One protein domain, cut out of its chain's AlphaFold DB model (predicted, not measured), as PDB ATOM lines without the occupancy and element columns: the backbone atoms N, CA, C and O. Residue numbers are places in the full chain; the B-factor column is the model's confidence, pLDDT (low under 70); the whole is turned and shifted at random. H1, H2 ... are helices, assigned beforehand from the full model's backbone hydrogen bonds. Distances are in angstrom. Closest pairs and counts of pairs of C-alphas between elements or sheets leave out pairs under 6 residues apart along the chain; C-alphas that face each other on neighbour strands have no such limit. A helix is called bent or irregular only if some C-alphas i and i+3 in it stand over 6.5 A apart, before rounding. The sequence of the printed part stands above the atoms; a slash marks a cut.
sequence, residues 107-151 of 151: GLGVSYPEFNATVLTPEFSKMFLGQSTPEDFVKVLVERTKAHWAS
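This is residues 107 to 151 of the 151 residues of the protein "Extracellular solute-binding protein" of Shinella sp. JR1-6 (UniProt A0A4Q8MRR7). A helical hairpin: two long helices, H3 and H2, lie side by side and run opposite ways, joined by a loop at one end. A short helix, H1, sits at the corner where H2 begins, at the open end of the hairpin. The printed part has 45 residues with three named helices, in the order H1, H2, H3, and no named strand; its class is all helix. It is compact, with a radius of gyration of the C-alphas of 10.7 A, and spans 29 by 20 by 14 A.

H3, residues 134 to 150, touches H2, residues 113 to 128, and the two form a helical hairpin. Their closest C-alphas, those of Phe 137 and Glu 123, are 6.2 A apart. Their lines stand at a shallow tilt of 13 degrees, opposite ways. H2 has a kink of 31 degrees near residue 120 and is only just irregular, with C-alphas 118 and 121 6.9 A apart. H1, residues 107 to 111, only just touches H2, and only at the corner by their link, with 3 pairs of C-alphas within 8 A. H2 touches H1 with residues 116 to 117 alone; the closest C-alphas of the two, those of Gly 109 and Asn 116, are 5.5 A apart. H1 and H3 are apart. Every O i to N i+4 pair is within hydrogen-bond range in H1 and H3, and 9 of 12 are in H2.

H3 measures 24.6 A from C-alpha 134 at (264.870, 381.951, 294.790) to C-alpha 150 at (253.516, 383.718, 272.993). H2 measures 20.4 A and begins with C-alpha 113 at (250.193, 369.901, 282.791). H1 measures 6.0 A and begins with C-alpha 107 at (245.279, 373.557, 289.692).

The two C-alphas farthest apart, those of Gly 130 and Ser 151, are 31.2 A apart. The printed part has no cut and ends at the chain's last residue, 151. Both links, H1 to H2 and H2 to H3, are tight. The mean pLDDT of the printed part is 92.6, and residue 151 alone is under 70.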
ATOM      1  N   GLY A 107     245.807 374.222 290.886       86.81
ATOM      2  CA  GLY A 107     245.279 373.557 289.692       86.81
ATOM      3  C   GLY A 107     246.227 373.541 288.488       86.81
ATOM      4  O   GLY A 107     245.856 373.009 287.442       86.81
ATOM      5  N   LEU A 108     247.454 374.064 288.611       86.62
ATOM      6  CA  LEU A 108     248.413 374.140 287.498       86.62
ATOM      7  C   LEU A 108     248.732 372.771 286.890       86.62
ATOM      8  O   LEU A 108     248.848 372.657 285.672       86.62
ATOM      9  N   GLY A 109     248.804 371.723 287.714       86.94
ATOM     10  CA  GLY A 109     249.036 370.356 287.240       86.94
ATOM     11  C   GLY A 109     247.920 369.797 286.351       86.94
ATOM     12  O   GLY A 109     248.178 368.887 285.572       86.94
ATOM     13  N   VAL A 110     246.702 370.343 286.440       86.81
ATOM     14  CA  VAL A 110     245.542 369.919 285.639       86.81
ATOM     15  C   VAL A 110     245.317 370.863 284.463       86.81
ATOM     16  O   VAL A 110     245.131 370.406 283.340       86.81
ATOM     17  N   SER A 111     245.348 372.175 284.707       89.56
ATOM     18  CA  SER A 111     245.066 373.186 283.683       89.56
ATOM     19  C   SER A 111     246.229 373.388 282.709       89.56
ATOM     20  O   SER A 111     245.996 373.681 281.541       89.56
ATOM     21  N   TYR A 112     247.473 373.217 283.175       90.69
ATOM     22  CA  TYR A 112     248.699 373.441 282.399       90.69
ATOM     23  C   TYR A 112     249.736 372.330 282.657       90.69
ATOM     24  O   TYR A 112     250.851 372.609 283.114       90.69
ATOM     25  N   PRO A 113     249.394 371.057 282.381       91.56
ATOM     26  CA  PRO A 113     250.193 369.901 282.791       91.56
ATOM     27  C   PRO A 113     251.611 369.918 282.211       91.56
ATOM     28  O   PRO A 113     252.569 369.594 282.912       91.56
ATOM     29  N   GLU A 114     251.767 370.344 280.956       91.31
ATOM     30  CA  GLU A 114     253.075 370.433 280.304       91.31
ATOM     31  C   GLU A 114     253.962 371.495 280.962       91.31
ATOM     32  O   GLU A 114     255.108 371.209 281.314       91.31
ATOM     33  N   PHE A 115     253.434 372.701 281.193       91.38
ATOM     34  CA  PHE A 115     254.172 373.765 281.874       91.38
ATOM     35  C   PHE A 115     254.555 373.340 283.297       91.38
ATOM     36  O   PHE A 115     255.695 373.529 283.730       91.38
ATOM     37  N   ASN A 116     253.627 372.702 284.014       92.56
ATOM     38  CA  ASN A 116     253.876 372.197 285.356       92.56
ATOM     39  C   ASN A 116     255.017 371.161 285.391       92.56
ATOM     40  O   ASN A 116     255.885 371.228 286.265       92.56
ATOM     41  N   ALA A 117     255.034 370.225 284.438       92.94
ATOM     42  CA  ALA A 117     256.010 369.140 284.382       92.94
ATOM     43  C   ALA A 117     257.386 369.573 283.849       92.94
ATOM     44  O   ALA A 117     258.404 369.041 284.285       92.94
ATOM     45  N   THR A 118     257.430 370.523 282.912       91.44
ATOM     46  CA  THR A 118     258.666 370.891 282.196       91.44
ATOM     47  C   THR A 118     259.314 372.180 282.693       91.44
ATOM     48  O   THR A 118     260.497 372.401 282.429       91.44
ATOM     49  N   VAL A 119     258.568 373.028 283.409       91.88
ATOM     50  CA  VAL A 119     259.057 374.316 283.917       91.88
ATOM     51  C   VAL A 119     258.905 374.397 285.431       91.88
ATOM     52  O   VAL A 119     259.911 374.453 286.132       91.88
ATOM     53  N   LEU A 120     257.677 374.380 285.957       92.62
ATOM     54  CA  LEU A 120     257.457 374.685 287.375       92.62
ATOM     55  C   LEU A 120     258.125 373.664 288.306       92.62
ATOM     56  O   LEU A 120     258.935 374.044 289.148       92.62
ATOM     57  N   THR A 121     257.816 372.375 288.140       93.81
ATOM     58  CA  THR A 121     258.317 371.316 289.032       93.81
ATOM     59  C   THR A 121     259.845 371.177 288.976       93.81
ATOM     60  O   THR A 121     260.465 371.131 290.045       93.81
ATOM     61  N   PRO A 122     260.496 371.144 287.792       94.88
ATOM     62  CA  PRO A 122     261.952 371.037 287.720       94.88
ATOM     63  C   PRO A 122     262.673 372.239 288.336       94.88
ATOM     64  O   PRO A 122     263.610 372.054 289.110       94.88
ATOM     65  N   GLU A 123     262.240 373.464 288.031       95.69
ATOM     66  CA  GLU A 123     262.913 374.671 288.524       95.69
ATOM     67  C   GLU A 123     262.665 374.890 290.023       95.69
ATOM     68  O   GLU A 123     263.590 375.266 290.746       95.69
ATOM     69  N   PHE A 124     261.467 374.556 290.521       95.00
ATOM     70  CA  PHE A 124     261.194 374.534 291.960       95.00
ATOM     71  C   PHE A 124     262.085 373.513 292.672       95.00
ATOM     72  O   PHE A 124     262.662 373.820 293.711       95.00
ATOM     73  N   SER A 125     262.250 372.318 292.095       96.81
ATOM     74  CA  SER A 125     263.104 371.271 292.668       96.81
ATOM     75  C   SER A 125     264.566 371.712 292.742       96.81
ATOM     76  O   SER A 125     265.207 371.496 293.767       96.81
ATOM     77  N   LYS A 126     265.097 372.377 291.707       97.25
ATOM     78  CA  LYS A 126     266.460 372.938 291.739       97.25
ATOM     79  C   LYS A 126     266.625 373.944 292.875       97.25
ATOM     80  O   LYS A 126     267.578 373.832 293.639       97.25
ATOM     81  N   MET A 127     265.682 374.876 293.016       97.50
ATOM     82  CA  MET A 127     265.712 375.878 294.083       97.50
ATOM     83  C   MET A 127     265.622 375.216 295.461       97.50
ATOM     84  O   MET A 127     266.432 375.499 296.341       97.50
ATOM     85  N   PHE A 128     264.679 374.290 295.644       96.56
ATOM     86  CA  PHE A 128     264.482 373.573 296.904       96.56
ATOM     87  C   PHE A 128     265.716 372.753 297.310       96.56
ATOM     88  O   PHE A 128     266.065 372.693 298.486       96.56
ATOM     89  N   LEU A 129     266.410 372.163 296.336       97.69
ATOM     90  CA  LEU A 129     267.651 371.411 296.541       97.69
ATOM     91  C   LEU A 129     268.903 372.308 296.624       97.69
ATOM     92  O   LEU A 129     270.016 371.784 296.680       97.69
ATOM     93  N   GLY A 130     268.749 373.637 296.611       97.31
ATOM     94  CA  GLY A 130     269.854 374.598 296.695       97.31
ATOM     95  C   GLY A 130     270.744 374.663 295.448       97.31
ATOM     96  O   GLY A 130     271.857 375.175 295.513       97.31
ATOM     97  N   GLN A 131     270.279 374.133 294.315       98.12
ATOM     98  CA  GLN A 131     270.980 374.161 293.023       98.12
ATOM     99  C   GLN A 131     270.754 375.476 292.260       98.12
ATOM    100  O   GLN A 131     271.471 375.765 291.302       98.12
ATOM    101  N   SER A 132     269.760 376.264 292.671       96.81
ATOM    102  CA  SER A 132     269.495 377.627 292.208       96.81
ATOM    103  C   SER A 132     269.007 378.498 293.367       96.81
ATOM    104  O   SER A 132     268.631 377.989 294.426       96.81
ATOM    105  N   THR A 133     269.027 379.817 293.180       97.62
ATOM    106  CA  THR A 133     268.485 380.767 294.163       97.62
ATOM    107  C   THR A 133     266.978 380.985 293.962       97.62
ATOM    108  O   THR A 133     266.459 380.731 292.866       97.62
ATOM    109  N   PRO A 134     266.244 381.482 294.976       96.38
ATOM    110  CA  PRO A 134     264.870 381.951 294.790       96.38
ATOM    111  C   PRO A 134     264.746 383.017 293.691       96.38
ATOM    112  O   PRO A 134     263.790 382.996 292.914       96.38
ATOM    113  N   GLU A 135     265.720 383.921 293.577       97.25
ATOM    114  CA  GLU A 135     265.750 384.967 292.553       97.25
ATOM    115  C   GLU A 135     265.898 384.377 291.144       97.25
ATOM    116  O   GLU A 135     265.183 384.784 290.220       97.25
ATOM    117  N   ASP A 136     266.777 383.382 290.979       95.94
ATOM    118  CA  ASP A 136     266.940 382.657 289.715       95.94
ATOM    119  C   ASP A 136     265.660 381.908 289.343       95.94
ATOM    120  O   ASP A 136     265.220 381.969 288.194       95.94
ATOM    121  N   PHE A 137     265.024 381.250 290.316       96.00
ATOM    122  CA  PHE A 137     263.751 380.563 290.110       96.00
ATOM    123  C   PHE A 137     262.665 381.519 289.600       96.00
ATOM    124  O   PHE A 137     262.035 381.245 288.575       96.00
ATOM    125  N   VAL A 138     262.488 382.676 290.248       95.50
ATOM    126  CA  VAL A 138     261.519 383.696 289.812       95.50
ATOM    127  C   VAL A 138     261.839 384.194 288.404       95.50
ATOM    128  O   VAL A 138     260.936 384.304 287.570       95.50
ATOM    129  N   LYS A 139     263.114 384.469 288.107       96.19
ATOM    130  CA  LYS A 139     263.539 384.933 286.780       96.19
ATOM    131  C   LYS A 139     263.185 383.916 285.693       96.19
ATOM    132  O   LYS A 139     262.601 384.300 284.676       96.19
ATOM    133  N   VAL A 140     263.494 382.640 285.924       95.00
ATOM    134  CA  VAL A 140     263.180 381.554 284.987       95.00
ATOM    135  C   VAL A 140     261.673 381.413 284.810       95.00
ATOM    136  O   VAL A 140     261.210 381.331 283.672       95.00
ATOM    137  N   LEU A 141     260.886 381.449 285.889       93.75
ATOM    138  CA  LEU A 141     259.427 381.383 285.777       93.75
ATOM    139  C   LEU A 141     258.867 382.525 284.926       93.75
ATOM    140  O   LEU A 141     258.101 382.268 284.001       93.75
ATOM    141  N   VAL A 142     259.281 383.773 285.169       94.62
ATOM    142  CA  VAL A 142     258.812 384.928 284.384       94.62
ATOM    143  C   VAL A 142     259.137 384.769 282.897       94.62
ATOM    144  O   VAL A 142     258.279 385.023 282.050       94.62
ATOM    145  N   GLU A 143     260.364 384.363 282.569       95.25
ATOM    146  CA  GLU A 143     260.794 384.154 281.184       95.25
ATOM    147  C   GLU A 143     259.981 383.045 280.505       95.25
ATOM    148  O   GLU A 143     259.417 383.241 279.424       95.25
ATOM    149  N   ARG A 144     259.867 381.888 281.161       92.75
ATOM    150  CA  ARG A 144     259.242 380.689 280.591       92.75
ATOM    151  C   ARG A 144     257.728 380.810 280.500       92.75
ATOM    152  O   ARG A 144     257.150 380.328 279.531       92.75
ATOM    153  N   THR A 145     257.086 381.492 281.446       91.06
ATOM    154  CA  THR A 145     255.657 381.812 281.353       91.06
ATOM    155  C   THR A 145     255.387 382.715 280.153       91.06
ATOM    156  O   THR A 145     254.484 382.422 279.376       91.06
ATOM    157  N   LYS A 146     256.182 383.773 279.933       92.81
ATOM    158  CA  LYS A 146     256.015 384.643 278.751       92.81
ATOM    159  C   LYS A 146     256.174 383.874 277.442       92.81
ATOM    160  O   LYS A 146     255.384 384.085 276.530       92.81
ATOM    161  N   ALA A 147     257.168 382.990 277.362       89.25
ATOM    162  CA  ALA A 147     257.392 382.170 276.176       89.25
ATOM    163  C   ALA A 147     256.212 381.223 275.898       89.25
ATOM    164  O   ALA A 147     255.779 381.126 274.756       89.25
ATOM    165  N   HIS A 148     255.661 380.588 276.940       85.75
ATOM    166  CA  HIS A 148     254.516 379.681 276.819       85.75
ATOM    167  C   HIS A 148     253.260 380.365 276.258       85.75
ATOM    168  O   HIS A 148     252.540 379.769 275.472       85.75
ATOM    169  N   TRP A 149     253.003 381.621 276.634       83.56
ATOM    170  CA  TRP A 149     251.821 382.365 276.171       83.56
ATOM    171  C   TRP A 149     252.008 383.094 274.836       83.56
ATOM    172  O   TRP A 149     251.060 383.692 274.331       83.56
ATOM    173  N   ALA A 150     253.222 383.103 274.286       89.62
ATOM    174  CA  ALA A 150     253.516 383.718 272.993       89.62
ATOM    175  C   ALA A 150     253.365 382.746 271.807       89.62
ATOM    176  O   ALA A 150     253.398 383.197 270.661       89.62
ATOM    177  N   SER A 151     253.238 381.441 272.077       69.62
ATOM    178  CA  SER A 151     252.999 380.367 271.099       69.62
ATOM    179  C   SER A 151     251.526 380.000 271.008       69.62
ATOM    180  O   SER A 151     251.060 379.758 269.875       69.62
TER     181      SER A 151